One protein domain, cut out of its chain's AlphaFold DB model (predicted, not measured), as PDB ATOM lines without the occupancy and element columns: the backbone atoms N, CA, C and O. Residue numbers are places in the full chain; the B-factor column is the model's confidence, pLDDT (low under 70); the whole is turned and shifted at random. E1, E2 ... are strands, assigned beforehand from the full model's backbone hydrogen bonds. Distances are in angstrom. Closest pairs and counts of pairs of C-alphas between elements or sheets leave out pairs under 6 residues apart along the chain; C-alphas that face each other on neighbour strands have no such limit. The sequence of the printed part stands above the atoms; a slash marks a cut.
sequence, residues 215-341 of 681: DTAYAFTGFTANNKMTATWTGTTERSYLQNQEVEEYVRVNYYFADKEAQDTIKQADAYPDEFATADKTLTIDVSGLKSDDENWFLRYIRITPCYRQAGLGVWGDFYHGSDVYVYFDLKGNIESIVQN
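AT A GLANCE: This is residues 215 to 341 of the 681 residues of an uncharacterized protein of Lachnospiraceae bacterium (UniProt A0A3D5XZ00). Two long antiparallel strands, E3 and E6, lie side by side as the spine of a long, strongly twisted sheet. E4 adds to one side of E3, while E7 with E1 and E8 with E9 take different stretches of the other side of E6; a small two-stranded sheet, E2 and E5, lies over part of one face, a loose second layer. The printed part has 127 residues, with nine named strands in the order E1 to E9 and no named helix; it is all strand, though under half of the residues, 62, are in named elements. The large sheet is branched and mixed, the small one antiparallel. The whole is compact, with a radius of gyration of the C-alphas of 15.3 A, yet elongated, spanning 49 by 29 by 22 A.

IN THESE COORDINATES: E1 is residues 215 to 221, 14.8 A long, beginning at C-alpha 215 (231.749, 185.825, 302.415). E2 is residues 230 to 232, 6.7 A. E3, residues 247 to 259, runs 39.1 A from C-alpha 247 (222.475, 181.826, 312.319). E4 is residues 266 to 271, 14.2 A, and E5 residues 282 to 284, 7.0 A. E6, residues 297 to 310, runs 38.0 A and bends by 51 degrees at residue 300. E7 is residues 319 to 323 and E8 residues 325 to 329, each 13.1 A; E9, residues 335 to 340, is 14.0 A and ends at C-alpha 340 (242.512, 192.825, 308.192).

HOW THE PARTS SIT: E3 and E6 are antiparallel at 165 degrees, with N 254 and O 303 2.8 A apart. E4 lies on the other side of E3 from E6, in a hairpin with E3, N 255 to O 270 being 2.9 A. On the other side of E6 from E3, E7 lies beside residues 305 to 309, with N 322 to O 306 2.8 A, and E8 beside residues 300 to 304, with N 302 to O 327 2.9 A. E7 runs on into E8 at 62 degrees. E1 is parallel to E7, with N 323 to O 218 2.7 A, and E9 forms a hairpin with E8, with N 326 to O 339 2.7 A. E2 and E5 are antiparallel, with N 231 to O 283 2.9 A, and are apart from the strands of the branched sheet. Residues 276 to 277 pair antiparallel with residues 250 to 251 of E3.

THE WHOLE: The C-alphas of Asn 244 and Glu 261, the two farthest apart, are 49.2 A apart. The printed part has no cut. The links E2 to E3 and E5 to E6 are long, 14 and 12 residues. Mean pLDDT of the printed part is 78.0; 23 residues are under 70, among them residues 311 to 318 and 337 to 341.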
ATOM      1  N   ASP A 215     232.425 184.533 302.371       71.19
ATOM      2  CA  ASP A 215     231.749 185.825 302.415       71.19
ATOM      3  C   ASP A 215     232.764 186.934 302.696       71.19
ATOM      4  O   ASP A 215     232.897 187.426 303.815       71.19
ATOM      5  N   THR A 216     233.501 187.357 301.668       68.06
ATOM      6  CA  THR A 216     234.546 188.384 301.822       68.06
ATOM      7  C   THR A 216     234.017 189.739 302.310       68.06
ATOM      8  O   THR A 216     234.808 190.577 302.751       68.06
ATOM      9  N   ALA A 217     232.701 189.980 302.238       67.06
ATOM     10  CA  ALA A 217     232.072 191.184 302.774       67.06
ATOM     11  C   ALA A 217     231.745 191.073 304.274       67.06
ATOM     12  O   ALA A 217     231.639 192.109 304.936       67.06
ATOM     13  N   TYR A 218     231.649 189.860 304.829       77.75
ATOM     14  CA  TYR A 218     231.491 189.613 306.263       77.75
ATOM     15  C   TYR A 218     232.847 189.678 306.975       77.75
ATOM     16  O   TYR A 218     233.691 188.810 306.820       77.75
ATOM     17  N   ALA A 219     233.101 190.717 307.763       76.69
ATOM     18  CA  ALA A 219     234.406 191.031 308.340       76.69
ATOM     19  C   ALA A 219     234.237 191.608 309.752       76.69
ATOM     20  O   ALA A 219     233.199 192.181 310.079       76.69
ATOM     21  N   PHE A 220     235.258 191.518 310.607       70.06
ATOM     22  CA  PHE A 220     235.227 192.194 311.911       70.06
ATOM     23  C   PHE A 220     235.146 193.726 311.768       70.06
ATOM     24  O   PHE A 220     235.623 194.311 310.803       70.06
ATOM     25  N   THR A 221     234.606 194.417 312.768       68.81
ATOM     26  CA  THR A 221     234.662 195.883 312.861       68.81
ATOM     27  C   THR A 221     235.387 196.302 314.134       68.81
ATOM     28  O   THR A 221     235.099 195.796 315.221       68.81
ATOM     29  N   GLY A 222     236.334 197.241 314.028       55.94
ATOM     30  CA  GLY A 222     237.089 197.758 315.179       55.94
ATOM     31  C   GLY A 222     237.954 196.701 315.875       55.94
ATOM     32  O   GLY A 222     237.942 196.624 317.101       55.94
ATOM     33  N   PHE A 223     238.639 195.857 315.098       78.50
ATOM     34  CA  PHE A 223     239.481 194.777 315.610       78.50
ATOM     35  C   PHE A 223     240.809 195.306 316.185       78.50
ATOM     36  O   PHE A 223     241.492 196.110 315.556       78.50
ATOM     37  N   THR A 224     241.216 194.811 317.353       64.19
ATOM     38  CA  THR A 224     242.532 195.066 317.963       64.19
ATOM     39  C   THR A 224     243.049 193.812 318.658       64.19
ATOM     40  O   THR A 224     242.254 193.075 319.229       64.19
ATOM     41  N   ALA A 225     244.363 193.591 318.704       73.44
ATOM     42  CA  ALA A 225     244.970 192.523 319.500       73.44
ATOM     43  C   ALA A 225     246.186 193.033 320.282       73.44
ATOM     44  O   ALA A 225     246.857 193.974 319.860       73.44
ATOM     45  N   ASN A 226     246.458 192.428 321.439       75.62
ATOM     46  CA  ASN A 226     247.603 192.771 322.286       75.62
ATOM     47  C   ASN A 226     248.659 191.653 322.313       75.62
ATOM     48  O   ASN A 226     248.401 190.532 321.898       75.62
ATOM     49  N   ASN A 227     249.835 191.926 322.884       70.94
ATOM     50  CA  ASN A 227     250.955 190.969 322.936       70.94
ATOM     51  C   ASN A 227     250.694 189.688 323.755       70.94
ATOM     52  O   ASN A 227     251.533 188.796 323.762       70.94
ATOM     53  N   LYS A 228     249.564 189.583 324.466       72.88
ATOM     54  CA  LYS A 228     249.109 188.326 325.090       72.88
ATOM     55  C   LYS A 228     248.176 187.529 324.175       72.88
ATOM     56  O   LYS A 228     247.560 186.574 324.626       72.88
ATOM     57  N   MET A 229     248.036 187.971 322.928       84.56
ATOM     58  CA  MET A 229     247.082 187.483 321.945       84.56
ATOM     59  C   MET A 229     245.638 187.481 322.460       84.56
ATOM     60  O   MET A 229     244.832 186.614 322.130       84.56
ATOM     61  N   THR A 230     245.297 188.493 323.264       84.88
ATOM     62  CA  THR A 230     243.899 188.861 323.482       84.88
ATOM     63  C   THR A 230     243.479 189.769 322.339       84.88
ATOM     64  O   THR A 230     243.987 190.889 322.226       84.88
ATOM     65  N   ALA A 231     242.577 189.275 321.500       79.44
ATOM     66  CA  ALA A 231     241.951 190.026 320.425       79.44
ATOM     67  C   ALA A 231     240.563 190.499 320.856       79.44
ATOM     68  O   ALA A 231     239.853 189.758 321.524       79.44
ATOM     69  N   THR A 232     240.178 191.709 320.467       71.94
ATOM     70  CA  THR A 232     238.861 192.304 320.715       71.94
ATOM     71  C   THR A 232     238.322 192.944 319.446       71.94
ATOM     72  O   THR A 232     239.092 193.493 318.664       71.94
ATOM     73  N   TRP A 233     237.006 192.935 319.264       80.31
ATOM     74  CA  TRP A 233     236.326 193.594 318.147       80.31
ATOM     75  C   TRP A 233     235.036 194.258 318.621       80.31
ATOM     76  O   TRP A 233     234.457 193.898 319.642       80.31
ATOM     77  N   THR A 234     234.564 195.258 317.886       71.88
ATOM     78  CA  THR A 234     233.320 195.967 318.224       71.88
ATOM     79  C   THR A 234     232.075 195.270 317.671       71.88
ATOM     80  O   THR A 234     231.007 195.356 318.291       71.88
ATOM     81  N   GLY A 235     232.222 194.524 316.574       74.12
ATOM     82  CA  GLY A 235     231.179 193.730 315.922       74.12
ATOM     83  C   GLY A 235     231.688 193.101 314.623       74.12
ATOM     84  O   GLY A 235     232.896 192.945 314.443       74.12
ATOM     85  N   THR A 236     230.769 192.799 313.714       77.75
ATOM     86  CA  THR A 236     231.021 192.350 312.337       77.75
ATOM     87  C   THR A 236     230.213 193.205 311.356       77.75
ATOM     88  O   THR A 236     229.305 193.931 311.769       77.75
ATOM     89  N   THR A 237     230.586 193.209 310.079       69.00
ATOM     90  CA  THR A 237     229.752 193.735 308.988       69.00
ATOM     91  C   THR A 237     228.570 192.796 308.729       69.00
ATOM     92  O   THR A 237     228.494 191.708 309.299       69.00
ATOM     93  N   GLU A 238     227.606 193.227 307.917       77.25
ATOM     94  CA  GLU A 238     226.469 192.374 307.572       77.25
ATOM     95  C   GLU A 238     226.899 191.183 306.712       77.25
ATOM     96  O   GLU A 238     227.829 191.266 305.911       77.25
ATOM     97  N   ARG A 239     226.201 190.067 306.908       78.88
ATOM     98  CA  ARG A 239     226.380 188.831 306.151       78.88
ATOM     99  C   ARG A 239     225.797 189.016 304.750       78.88
ATOM    100  O   ARG A 239     224.676 189.507 304.611       78.88
ATOM    101  N   SER A 240     226.509 188.592 303.719       72.88
ATOM    102  CA  SER A 240     226.008 188.551 302.340       72.88
ATOM    103  C   SER A 240     224.999 187.421 302.152       72.88
ATOM    104  O   SER A 240     224.049 187.561 301.388       72.88
ATOM    105  N   TYR A 241     225.152 186.325 302.904       69.69
ATOM    106  CA  TYR A 241     224.296 185.139 302.805       69.69
ATOM    107  C   TYR A 241     223.531 184.866 304.108       69.69
ATOM    108  O   TYR A 241     223.909 185.316 305.191       69.69
ATOM    109  N   LEU A 242     222.430 184.111 304.019       72.62
ATOM    110  CA  LEU A 242     221.564 183.763 305.159       72.62
ATOM    111  C   LEU A 242     221.011 184.983 305.939       72.62
ATOM    112  O   LEU A 242     220.719 184.884 307.132       72.62
ATOM    113  N   GLN A 243     220.844 186.134 305.276       70.69
ATOM    114  CA  GLN A 243     220.415 187.399 305.901       70.69
ATOM    115  C   GLN A 243     219.088 187.284 306.667       70.69
ATOM    116  O   GLN A 243     218.938 187.854 307.745       70.69
ATOM    117  N   ASN A 244     218.143 186.500 306.139       69.44
ATOM    118  CA  ASN A 244     216.798 186.330 306.702       69.44
ATOM    119  C   ASN A 244     216.637 185.059 307.552       69.44
ATOM    120  O   ASN A 244     215.511 184.652 307.834       69.44
ATOM    121  N   GLN A 245     217.737 184.404 307.926       65.38
ATOM    122  CA  GLN A 245     217.711 183.163 308.694       65.38
ATOM    123  C   GLN A 245     218.389 183.334 310.054       65.38
ATOM    124  O   GLN A 245     219.293 184.158 310.222       65.38
ATOM    125  N   GLU A 246     217.954 182.535 311.031       75.50
ATOM    126  CA  GLU A 246     218.688 182.400 312.287       75.50
ATOM    127  C   GLU A 246     220.030 181.715 312.010       75.50
ATOM    128  O   GLU A 246     220.088 180.648 311.394       75.50
ATOM    129  N   VAL A 247     221.114 182.339 312.472       82.62
ATOM    130  CA  VAL A 247     222.475 181.826 312.319       82.62
ATOM    131  C   VAL A 247     223.204 181.780 313.650       82.62
ATOM    132  O   VAL A 247     222.926 182.551 314.569       82.62
ATOM    133  N   GLU A 248     224.179 180.887 313.723       84.69
ATOM    134  CA  GLU A 248     225.223 180.878 314.736       84.69
ATOM    135  C   GLU A 248     226.446 181.614 314.175       84.69
ATOM    136  O   GLU A 248     227.029 181.177 313.182       84.69
ATOM    137  N   GLU A 249     226.841 182.724 314.804       88.56
ATOM    138  CA  GLU A 249     228.050 183.480 314.456       88.56
ATOM    139  C   GLU A 249     229.190 183.111 315.406       88.56
ATOM    140  O   GLU A 249     229.064 183.190 316.633       88.56
ATOM    141  N   TYR A 250     230.324 182.730 314.834       89.88
ATOM    142  CA  TYR A 250     231.471 182.248 315.587       89.88
ATOM    143  C   TYR A 250     232.783 182.676 314.927       89.88
ATOM    144  O   TYR A 250     232.804 183.191 313.815       89.88
ATOM    145  N   VAL A 251     233.897 182.484 315.620       90.62
ATOM    146  CA  VAL A 251     235.235 182.862 315.179       90.62
ATOM    147  C   VAL A 251     236.104 181.618 315.136       90.62
ATOM    148  O   VAL A 251     236.180 180.880 316.124       90.62
ATOM    149  N   ARG A 252     236.775 181.407 314.000       86.62
ATOM    150  CA  ARG A 252     237.815 180.384 313.842       86.62
ATOM    151  C   ARG A 252     239.191 180.998 313.904       86.62
ATOM    152  O   ARG A 252     239.397 182.143 313.506       86.62
ATOM    153  N   VAL A 253     240.124 180.205 314.409       87.00
ATOM    154  CA  VAL A 253     241.514 180.600 314.554       87.00
ATOM    155  C   VAL A 253     242.400 179.514 313.962       87.00
ATOM    156  O   VAL A 253     242.304 178.348 314.333       87.00
ATOM    157  N   ASN A 254     243.288 179.910 313.062       85.12
ATOM    158  CA  ASN A 254     244.343 179.074 312.508       85.12
ATOM    159  C   ASN A 254     245.691 179.715 312.825       85.12
ATOM    160  O   ASN A 254     245.803 180.938 312.883       85.12
ATOM    161  N   TYR A 255     246.727 178.913 313.027       86.12
ATOM    162  CA  TYR A 255     248.062 179.408 313.347       86.12
ATOM    163  C   TYR A 255     249.110 178.740 312.469       86.12
ATOM    164  O   TYR A 255     248.968 177.589 312.064       86.12
ATOM    165  N   TYR A 256     250.139 179.511 312.134       88.50
ATOM    166  CA  TYR A 256     251.070 179.157 311.074       88.50
ATOM    167  C   TYR A 256     252.505 179.399 311.520       88.50
ATOM    168  O   TYR A 256     252.835 180.488 312.002       88.50
ATOM    169  N   PHE A 257     253.365 178.402 311.325       87.06
ATOM    170  CA  PHE A 257     254.794 178.504 311.604       87.06
ATOM    171  C   PHE A 257     255.596 178.662 310.315       87.06
ATOM    172  O   PHE A 257     255.291 178.048 309.290       87.06
ATOM    173  N   ALA A 258     256.647 179.475 310.386       84.25
ATOM    174  CA  ALA A 258     257.598 179.682 309.301       84.25
ATOM    175  C   ALA A 258     259.022 179.363 309.754       84.25
ATOM    176  O   ALA A 258     259.328 179.339 310.948       84.25
ATOM    177  N   ASP A 259     259.902 179.158 308.779       84.50
ATOM    178  CA  ASP A 259     261.334 179.011 309.017       84.50
ATOM    179  C   ASP A 259     261.947 180.338 309.500       84.50
ATOM    180  O   ASP A 259     261.649 181.402 308.951       84.50
ATOM    181  N   LYS A 260     262.810 180.295 310.521       85.88
ATOM    182  CA  LYS A 260     263.462 181.497 311.073       85.88
ATOM    183  C   LYS A 260     264.323 182.243 310.046       85.88
ATOM    184  O   LYS A 260     264.408 183.471 310.114       85.88
ATOM    185  N   GLU A 261     264.921 181.518 309.104       82.00
ATOM    186  CA  GLU A 261     265.797 182.046 308.051       82.00
ATOM    187  C   GLU A 261     265.034 182.340 306.743       82.00
ATOM    188  O   GLU A 261     265.548 183.039 305.869       82.00
ATOM    189  N   ALA A 262     263.797 181.847 306.602       77.88
ATOM    190  CA  ALA A 262     262.928 182.053 305.437       77.88
ATOM    191  C   ALA A 262     261.470 182.320 305.862       77.88
ATOM    192  O   ALA A 262     260.564 181.518 305.620       77.88
ATOM    193  N   GLN A 263     261.258 183.481 306.487       73.19
ATOM    194  CA  GLN A 263     260.025 183.866 307.197       73.19
ATOM    195  C   GLN A 263     258.773 183.970 306.309       73.19
ATOM    196  O   GLN A 263     257.656 183.934 306.822       73.19
ATOM    197  N   ASP A 264     258.956 184.065 304.992       68.12
ATOM    198  CA  ASP A 264     257.869 184.123 304.007       68.12
ATOM    199  C   ASP A 264     257.376 182.730 303.580       68.12
ATOM    200  O   ASP A 264     256.384 182.606 302.866       68.12
ATOM    201  N   THR A 265     258.065 181.660 303.994       75.25
ATOM    202  CA  THR A 265     257.691 180.282 303.658       75.25
ATOM    203  C   THR A 265     257.049 179.600 304.857       75.25
ATOM    204  O   THR A 265     257.734 179.199 305.800       75.25
ATOM    205  N   ILE A 266     255.733 179.421 304.790       79.69
ATOM    206  CA  ILE A 266     254.979 178.657 305.782       79.69
ATOM    207  C   ILE A 266     255.349 177.179 305.693       79.69
ATOM    208  O   ILE A 266     255.413 176.598 304.609       79.69
ATOM    209  N   LYS A 267     255.635 176.593 306.853       81.75
ATOM    210  CA  LYS A 267     256.066 175.201 307.011       81.75
ATOM    211  C   LYS A 267     255.014 174.333 307.684       81.75
ATOM    212  O   LYS A 267     254.942 173.147 307.391       81.75
ATOM    213  N   GLN A 268     254.200 174.941 308.540       78.38
ATOM    214  CA  GLN A 268     253.153 174.268 309.294       78.38
ATOM    215  C   GLN A 268     251.951 175.195 309.430       78.38
ATOM    216  O   GLN A 268     252.107 176.407 309.607       78.38
ATOM    217  N   ALA A 269     250.766 174.608 309.317       79.25
ATOM    218  CA  ALA A 269     249.482 175.277 309.375       79.25
ATOM    219  C   ALA A 269     248.525 174.399 310.175       79.25
ATOM    220  O   ALA A 269     248.206 173.295 309.742       79.25
ATOM    221  N   ASP A 270     248.048 174.904 311.303       73.62
ATOM    222  CA  ASP A 270     247.173 174.157 312.197       73.62
ATOM    223  C   ASP A 270     245.916 174.957 312.532       73.62
ATOM    224  O   ASP A 270     245.878 176.191 312.466       73.62
ATOM    225  N   ALA A 271     244.864 174.237 312.910       81.12
ATOM    226  CA  ALA A 271     243.646 174.821 313.448       81.12
ATOM    227  C   ALA A 271     243.716 174.878 314.976       81.12
ATOM    228  O   ALA A 271     244.129 173.923 315.639       81.12
ATOM    229  N   TYR A 272     243.286 175.998 315.548       83.31
ATOM    230  CA  TYR A 272     243.016 176.074 316.974       83.31
ATOM    231  C   TYR A 272     241.737 175.270 317.276       83.31
ATOM    232  O   TYR A 272     240.774 175.373 316.515       83.31
ATOM    233  N   PRO A 273     241.707 174.450 318.340       76.06
ATOM    234  CA  PRO A 273     240.625 173.486 318.557       76.06
ATOM    235  C   PRO A 273     239.286 174.126 318.941       76.06
ATOM    236  O   PRO A 273     238.241 173.513 318.725       76.06
ATOM    237  N   ASP A 274     239.313 175.331 319.513       82.75
ATOM    238  CA  ASP A 274     238.119 176.009 320.012       82.75
ATOM    239  C   ASP A 274     237.508 176.947 318.959       82.75
ATOM    240  O   ASP A 274     238.213 177.687 318.269       82.75
ATOM    241  N   GLU A 275     236.174 176.963 318.901       84.94
ATOM    242  CA  GLU A 275     235.394 178.012 318.239       84.94
ATOM    243  C   GLU A 275     234.947 179.034 319.296       84.94
ATOM    244  O   GLU A 275     234.473 178.664 320.373       84.94
ATOM    245  N   PHE A 276     235.080 180.326 318.995       89.75
ATOM    246  CA  PHE A 276     234.682 181.404 319.910       89.75
ATOM    247  C   PHE A 276     233.390 182.051 319.424       89.75
ATOM    248  O   PHE A 276     233.206 182.209 318.223       89.75
ATOM    249  N   ALA A 277     232.492 182.468 320.315       89.31
ATOM    250  CA  ALA A 277     231.293 183.172 319.873       89.31
ATOM    251  C   ALA A 277     231.658 184.587 319.397       89.31
ATOM    252  O   ALA A 277     232.310 185.349 320.113       89.31
ATOM    253  N   THR A 278     231.185 184.993 318.216       87.06
ATOM    254  CA  THR A 278     231.434 186.355 317.704       87.06
ATOM    255  C   THR A 278     230.846 187.423 318.635       87.06
ATOM    256  O   THR A 278     231.396 188.518 318.774       87.06
ATOM    257  N   ALA A 279     229.760 187.084 319.336       86.56
ATOM    258  CA  ALA A 279     229.096 187.939 320.314       86.56
ATOM    259  C   ALA A 279     229.946 188.252 321.559       86.56
ATOM    260  O   ALA A 279     229.697 189.275 322.204       86.56
ATOM    261  N   ASP A 280     230.957 187.436 321.879       89.31
ATOM    262  CA  ASP A 280     231.824 187.659 323.043       89.31
ATOM    263  C   ASP A 280     232.732 188.878 322.855       89.31
ATOM    264  O   ASP A 280     233.212 189.454 323.834       89.31
ATOM    265  N   LYS A 281     232.943 189.314 321.602       85.44
ATOM    266  CA  LYS A 281     233.741 190.501 321.240       85.44
ATOM    267  C   LYS A 281     235.196 190.450 321.700       85.44
ATOM    268  O   LYS A 281     235.904 191.457 321.649       85.44
ATOM    269  N   THR A 282     235.641 189.285 322.154       89.31
ATOM    270  CA  THR A 282     236.985 189.035 322.638       89.31
ATOM    271  C   THR A 282     237.325 187.558 322.504       89.31
ATOM    272  O   THR A 282     236.468 186.696 322.680       89.31
ATOM    273  N   LEU A 283     238.588 187.261 322.235       92.19
ATOM    274  CA  LEU A 283     239.165 185.928 322.380       92.19
ATOM    275  C   LEU A 283     240.584 186.062 322.921       92.19
ATOM    276  O   LEU A 283     241.216 187.109 322.788       92.19
ATOM    277  N   THR A 284     241.099 185.018 323.557       92.19
ATOM    278  CA  THR A 284     242.502 184.966 323.983       92.19
ATOM    279  C   THR A 284     243.094 183.628 323.595       92.19
ATOM    280  O   THR A 284     242.543 182.591 323.955       92.19
ATOM    281  N   ILE A 285     244.219 183.666 322.884       91.62
ATOM    282  CA  ILE A 285     244.955 182.472 322.468       91.62
ATOM    283  C   ILE A 285     246.194 182.317 323.342       91.62
ATOM    284  O   ILE A 285     246.994 183.248 323.463       91.62
ATOM    285  N   ASP A 286     246.392 181.132 323.920       89.25
ATOM    286  CA  ASP A 286     247.650 180.806 324.590       89.25
ATOM    287  C   ASP A 286     248.733 180.479 323.557       89.25
ATOM    288  O   ASP A 286     248.989 179.324 323.214       89.25
ATOM    289  N   VAL A 287     249.397 181.528 323.075       86.88
ATOM    290  CA  VAL A 287     250.490 181.426 322.101       86.88
ATOM    291  C   VAL A 287     251.635 180.537 322.601       86.88
ATOM    292  O   VAL A 287     252.290 179.876 321.802       86.88
ATOM    293  N   SER A 288     251.874 180.475 323.915       84.00
ATOM    294  CA  SER A 288     252.964 179.666 324.483       84.00
ATOM    295  C   SER A 288     252.688 178.156 324.433       84.00
ATOM    296  O   SER A 288     253.621 177.335 324.425       84.00
ATOM    297  N   GLY A 289     251.402 177.801 324.377       83.75
ATOM    298  CA  GLY A 289     250.910 176.442 324.200       83.75
ATOM    299  C   GLY A 289     251.034 175.927 322.766       83.75
ATOM    300  O   GLY A 289     251.075 174.713 322.578       83.75
ATOM    301  N   LEU A 290     251.162 176.812 321.773       88.44
ATOM    302  CA  LEU A 290     251.334 176.435 320.369       88.44
ATOM    303  C   LEU A 290     252.743 175.858 320.149       88.44
ATOM    304  O   LEU A 290     253.736 176.427 320.617       88.44
ATOM    305  N   LYS A 291     252.843 174.713 319.466       86.12
ATOM    306  CA  LYS A 291     254.107 173.994 319.239       86.12
ATOM    307  C   LYS A 291     254.365 173.817 317.753       86.12
ATOM    308  O   LYS A 291     253.480 173.363 317.040       86.12
ATOM    309  N   SER A 292     255.579 174.153 317.331       88.50
ATOM    310  CA  SER A 292     256.090 173.775 316.021       88.50
ATOM    311  C   SER A 292     256.627 172.348 316.045       88.50
ATOM    312  O   SER A 292     257.135 171.885 317.071       88.50
ATOM    313  N   ASP A 293     256.584 171.694 314.889       85.69
ATOM    314  CA  ASP A 293     257.192 170.377 314.679       85.69
ATOM    315  C   ASP A 293     258.730 170.443 314.613       85.69
ATOM    316  O   ASP A 293     259.410 169.443 314.850       85.69
ATOM    317  N   ASP A 294     259.288 171.629 314.339       87.12
ATOM    318  CA  ASP A 294     260.728 171.906 314.303       87.12
ATOM    319  C   ASP A 294     261.084 173.122 315.181       87.12
ATOM    320  O   ASP A 294     260.425 174.167 315.147       87.12
ATOM    321  N   GLU A 295     262.162 173.016 315.960       86.50
ATOM    322  CA  GLU A 295     262.678 174.095 316.814       86.50
ATOM    323  C   GLU A 295     263.245 175.283 316.015       86.50
ATOM    324  O   GLU A 295     263.375 176.392 316.545       86.50
ATOM    325  N   ASN A 296     263.591 175.080 314.740       87.38
ATOM    326  CA  ASN A 296     264.036 176.125 313.820       87.38
ATOM    327  C   ASN A 296     262.884 176.929 313.218       87.38
ATOM    328  O   ASN A 296     263.135 177.878 312.476       87.38
ATOM    329  N   TRP A 297     261.636 176.596 313.542       90.62
ATOM    330  CA  TRP A 297     260.475 177.370 313.130       90.62
ATOM    331  C   TRP A 297     259.997 178.282 314.259       90.62
ATOM    332  O   TRP A 297     260.373 178.141 315.424       90.62
ATOM    333  N   PHE A 298     259.206 179.284 313.903       90.19
ATOM    334  CA  PHE A 298     258.584 180.203 314.852       90.19
ATOM    335  C   PHE A 298     257.163 180.521 314.402       90.19
ATOM    336  O   PHE A 298     256.848 180.406 313.215       90.19
ATOM    337  N   LEU A 299     256.298 180.883 315.352       90.50
ATOM    338  CA  LEU A 299     254.937 181.295 315.032       90.50
ATOM    339  C   LEU A 299     255.021 182.560 314.185       90.50
ATOM    340  O   LEU A 299     255.507 183.582 314.663       90.50
ATOM    341  N   ARG A 300     254.560 182.484 312.939       88.56
ATOM    342  CA  ARG A 300     254.627 183.599 312.000       88.56
ATOM    343  C   ARG A 300     253.365 184.432 312.036       88.56
ATOM    344  O   ARG A 300     253.461 185.652 312.104       88.56
ATOM    345  N   TYR A 301     252.199 183.799 311.985       84.75
ATOM    346  CA  TYR A 301     250.936 184.509 312.127       84.75
ATOM    347  C   TYR A 301     249.812 183.625 312.649       84.75
ATOM    348  O   TYR A 301     249.834 182.399 312.531       84.75
ATOM    349  N   ILE A 302     248.807 184.289 313.208       85.38
ATOM    350  CA  ILE A 302     247.507 183.721 313.544       85.38
ATOM    351  C   ILE A 302     246.472 184.345 312.606       85.38
ATOM    352  O   ILE A 302     246.378 185.565 312.516       85.38
ATOM    353  N   ARG A 303     245.711 183.513 311.900       86.12
ATOM    354  CA  ARG A 303     244.569 183.885 311.058       86.12
ATOM    355  C   ARG A 303     243.296 183.739 311.883       86.12
ATOM    356  O   ARG A 303     243.068 182.684 312.468       86.12
ATOM    357  N   ILE A 304     242.495 184.791 311.948       88.31
ATOM    358  CA  ILE A 304     241.268 184.874 312.740       88.31
ATOM    359  C   ILE A 304     240.137 185.224 311.787       88.31
ATOM    360  O   ILE A 304     240.144 186.295 311.183       88.31
ATOM    361  N   THR A 305     239.170 184.327 311.668       87.62
ATOM    362  CA  THR A 305     238.133 184.392 310.640       87.62
ATOM    363  C   THR A 305     236.767 184.519 311.309       87.62
ATOM    364  O   THR A 305     236.380 183.606 312.052       87.62
ATOM    365  N   PRO A 306     236.017 185.615 311.086       90.69
ATOM    366  CA  PRO A 306     234.622 185.662 311.489       90.69
ATOM    367  C   PRO A 306     233.842 184.708 310.587       90.69
ATOM    368  O   PRO A 306     233.975 184.749 309.372       90.69
ATOM    369  N   CYS A 307     233.041 183.830 311.166       85.88
ATOM    370  CA  CYS A 307     232.275 182.827 310.446       85.88
ATOM    371  C   CYS A 307     230.807 182.876 310.872       85.88
ATOM    372  O   CYS A 307     230.463 183.378 311.951       85.88
ATOM    373  N   TYR A 308     229.934 182.313 310.044       87.62
ATOM    374  CA  TYR A 308     228.560 182.031 310.437       87.62
ATOM    375  C   TYR A 308     228.023 180.781 309.746       87.62
ATOM    376  O   TYR A 308     228.494 180.382 308.682       87.62
ATOM    377  N   ARG A 309     227.031 180.151 310.375       78.50
ATOM    378  CA  ARG A 309     226.332 178.971 309.850       78.50
ATOM    379  C   ARG A 309     224.867 178.990 310.247       78.50
ATOM    380  O   ARG A 309     224.508 179.635 311.230       78.50
ATOM    381  N   GLN A 310     224.019 178.272 309.523       74.88
ATOM    382  CA  GLN A 310     222.601 178.165 309.873       74.88
ATOM    383  C   GLN A 310     222.414 177.583 311.287       74.88
ATOM    384  O   GLN A 310     223.014 176.561 311.638       74.88
ATOM    385  N   ALA A 311     221.589 178.243 312.104       69.38
ATOM    386  CA  ALA A 311     221.379 177.860 313.495       69.38
ATOM    387  C   ALA A 311     220.722 176.477 313.612       69.38
ATOM    388  O   ALA A 311     219.831 176.123 312.840       69.38
ATOM    389  N   GLY A 312     221.155 175.686 314.599       57.41
ATOM    390  CA  GLY A 312     220.566 174.375 314.890       57.41
ATOM    391  C   GLY A 312     221.054 173.221 314.008       57.41
ATOM    392  O   GLY A 312     220.734 172.070 314.305       57.41
ATOM    393  N   LEU A 313     221.868 173.493 312.982       47.50
ATOM    394  CA  LEU A 313     222.547 172.457 312.194       47.50
ATOM    395  C   LEU A 313     223.954 172.132 312.724       47.50
ATOM    396  O   LEU A 313     224.516 171.096 312.374       47.50
ATOM    397  N   GLY A 314     224.513 172.947 313.626       53.22
ATOM    398  CA  GLY A 314     225.817 172.692 314.246       53.22
ATOM    399  C   GLY A 314     226.911 172.435 313.204       53.22
ATOM    400  O   GLY A 314     227.043 173.186 312.245       53.22
ATOM    401  N   VAL A 315     227.667 171.341 313.351       45.41
ATOM    402  CA  VAL A 315     228.759 170.968 312.422       45.41
ATOM    403  C   VAL A 315     228.260 170.575 311.009       45.41
ATOM    404  O   VAL A 315     229.060 170.267 310.134       45.41
ATOM    405  N   TRP A 316     226.942 170.560 310.792       36.16
ATOM    406  CA  TRP A 316     226.273 170.102 309.570       36.16
ATOM    407  C   TRP A 316     225.649 171.236 308.742       36.16
ATOM    408  O   TRP A 316     225.020 170.953 307.726       36.16
ATOM    409  N   GLY A 317     225.761 172.493 309.190       47.78
ATOM    410  CA  GLY A 317     225.281 173.663 308.448       47.78
ATOM    411  C   GLY A 317     226.325 174.206 307.472       47.78
ATOM    412  O   GLY A 317     227.521 174.007 307.675       47.78
ATOM    413  N   ASP A 318     225.875 174.924 306.442       55.69
ATOM    414  CA  ASP A 318     226.764 175.620 305.506       55.69
ATOM    415  C   ASP A 318     227.605 176.663 306.255       55.69
ATOM    416  O   ASP A 318     227.063 177.510 306.973       55.69
ATOM    417  N   PHE A 319     228.929 176.578 306.115       71.19
ATOM    418  CA  PHE A 319     229.883 177.414 306.840       71.19
ATOM    419  C   PHE A 319     230.366 178.555 305.965       71.19
ATOM    420  O   PHE A 319     231.198 178.339 305.096       71.19
ATOM    421  N   TYR A 320     229.904 179.767 306.232       77.81
ATOM    422  CA  TYR A 320     230.360 180.942 305.509       77.81
ATOM    423  C   TYR A 320     231.553 181.557 306.234       77.81
ATOM    424  O   TYR A 320     231.461 181.946 307.405       77.81
ATOM    425  N   HIS A 321     232.680 181.620 305.534       82.31
ATOM    426  CA  HIS A 321     233.936 182.165 306.023       82.31
ATOM    427  C   HIS A 321     234.062 183.629 305.630       82.31
ATOM    428  O   HIS A 321     234.138 183.961 304.453       82.31
ATOM    429  N   GLY A 322     234.078 184.501 306.628       80.19
ATOM    430  CA  GLY A 322     234.279 185.923 306.441       80.19
ATOM    431  C   GLY A 322     235.712 186.296 306.073       80.19
ATOM    432  O   GLY A 322     236.611 185.460 306.008       80.19
ATOM    433  N   SER A 323     235.946 187.591 305.902       79.38
ATOM    434  CA  SER A 323     237.275 188.130 305.664       79.38
ATOM    435  C   SER A 323     238.177 188.034 306.896       79.38
ATOM    436  O   SER A 323     237.832 188.461 308.006       79.38
ATOM    437  N   ASP A 324     239.369 187.497 306.666       78.75
ATOM    438  CA  ASP A 324     240.352 187.205 307.695       78.75
ATOM    439  C   ASP A 324     241.020 188.437 308.298       78.75
ATOM    440  O   ASP A 324     241.304 189.445 307.639       78.75
ATOM    441  N   VAL A 325     241.400 188.271 309.562       75.56
ATOM    442  CA  VAL A 325     242.405 189.085 310.233       75.56
ATOM    443  C   VAL A 325     243.640 188.235 310.497       75.56
ATOM    444  O   VAL A 325     243.579 187.222 311.187       75.56
ATOM    445  N   TYR A 326     244.784 188.679 310.001       78.88
ATOM    446  CA  TYR A 326     246.084 188.085 310.261       78.88
ATOM    447  C   TYR A 326     246.813 188.887 311.335       78.88
ATOM    448  O   TYR A 326     247.035 190.086 311.193       78.88
ATOM    449  N   VAL A 327     247.223 188.222 312.408       79.56
ATOM    450  CA  VAL A 327     248.093 188.776 313.445       79.56
ATOM    451  C   VAL A 327     249.474 188.168 313.261       79.56
ATOM    452  O   VAL A 327     249.674 186.994 313.565       79.56
ATOM    453  N   TYR A 328     250.411 188.948 312.732       79.88
ATOM    454  CA  TYR A 328     251.787 188.528 312.482       79.88
ATOM    455  C   TYR A 328     252.656 188.713 313.720       79.88
ATOM    456  O   TYR A 328     252.511 189.696 314.450       79.88
ATOM    457  N   PHE A 329     253.594 187.793 313.911       82.38
ATOM    458  CA  PHE A 329     254.552 187.787 315.005       82.38
ATOM    459  C   PHE A 329     255.983 187.859 314.474       82.38
ATOM    460  O   PHE A 329     256.316 187.259 313.448       82.38
ATOM    461  N   ASP A 330     256.839 188.575 315.204       82.81
ATOM    462  CA  ASP A 330     258.280 188.587 314.964       82.81
ATOM    463  C   ASP A 330     258.963 187.338 315.560       82.81
ATOM    464  O   ASP A 330     258.384 186.579 316.340       82.81
ATOM    465  N   LEU A 331     260.250 187.146 315.250       84.50
ATOM    466  CA  LEU A 331     261.075 186.060 315.809       84.50
ATOM    467  C   LEU A 331     261.144 186.047 317.350       84.50
ATOM    468  O   LEU A 331     261.598 185.066 317.940       84.50
ATOM    469  N   LYS A 332     260.760 187.145 318.010       80.56
ATOM    470  CA  LYS A 332     260.758 187.299 319.469       80.56
ATOM    471  C   LYS A 332     259.368 187.053 320.072       80.56
ATOM    472  O   LYS A 332     259.239 187.144 321.292       80.56
ATOM    473  N   GLY A 333     258.360 186.741 319.254       75.31
ATOM    474  CA  GLY A 333     256.983 186.493 319.674       75.31
ATOM    475  C   GLY A 333     256.174 187.756 319.980       75.31
ATOM    476  O   GLY A 333     255.131 187.657 320.621       75.31
ATOM    477  N   ASN A 334     256.627 188.942 319.560       77.81
ATOM    478  CA  ASN A 334     255.828 190.168 319.652       77.81
ATOM    479  C   ASN A 334     254.937 190.308 318.423       77.81
ATOM    480  O   ASN A 334     255.336 189.896 317.335       77.81
ATOM    481  N   ILE A 335     253.776 190.954 318.577       75.88
ATOM    482  CA  ILE A 335     252.946 191.310 317.424       75.88
ATOM    483  C   ILE A 335     253.715 192.311 316.562       75.88
ATOM    484  O   ILE A 335     254.045 193.413 317.002       75.88
ATOM    485  N   GLU A 336     253.992 191.902 315.331       71.56
ATOM    486  CA  GLU A 336     254.634 192.704 314.298       71.56
ATOM    487  C   GLU A 336     253.597 193.569 313.571       71.56
ATOM    488  O   GLU A 336     253.803 194.770 313.390       71.56
ATOM    489  N   SER A 337     252.457 192.983 313.191       62.50
ATOM    490  CA  SER A 337     251.374 193.692 312.501       62.50
ATOM    491  C   SER A 337     250.043 192.955 312.602       62.50
ATOM    492  O   SER A 337     250.020 191.730 312.674       62.50
ATOM    493  N   ILE A 338     248.938 193.699 312.537       68.31
ATOM    494  CA  ILE A 338     247.588 193.155 312.371       68.31
ATOM    495  C   ILE A 338     247.087 193.605 311.000       68.31
ATOM    496  O   ILE A 338     247.020 194.804 310.736       68.31
ATOM    497  N   VAL A 339     246.762 192.654 310.133       60.00
ATOM    498  CA  VAL A 339     246.273 192.894 308.775       60.00
ATOM    499  C   VAL A 339     244.858 192.356 308.691       60.00
ATOM    500  O   VAL A 339     244.646 191.162 308.852       60.00
ATOM    501  N   GLN A 340     243.888 193.224 308.444       60.19
ATOM    502  CA  GLN A 340     242.512 192.825 308.192       60.19
ATOM    503  C   GLN A 340     242.214 193.013 306.704       60.19
ATOM    504  O   GLN A 340     242.251 194.143 306.221       60.19
ATOM    505  N   ASN A 341     241.873 191.935 305.992       48.94
ATOM    506  CA  ASN A 341     241.459 191.996 304.584       48.94
ATOM    507  C   ASN A 341     239.995 192.444 304.446       48.94
ATOM    508  O   ASN A 341     239.271 191.999 303.561       48.94
TER     509      ASN A 341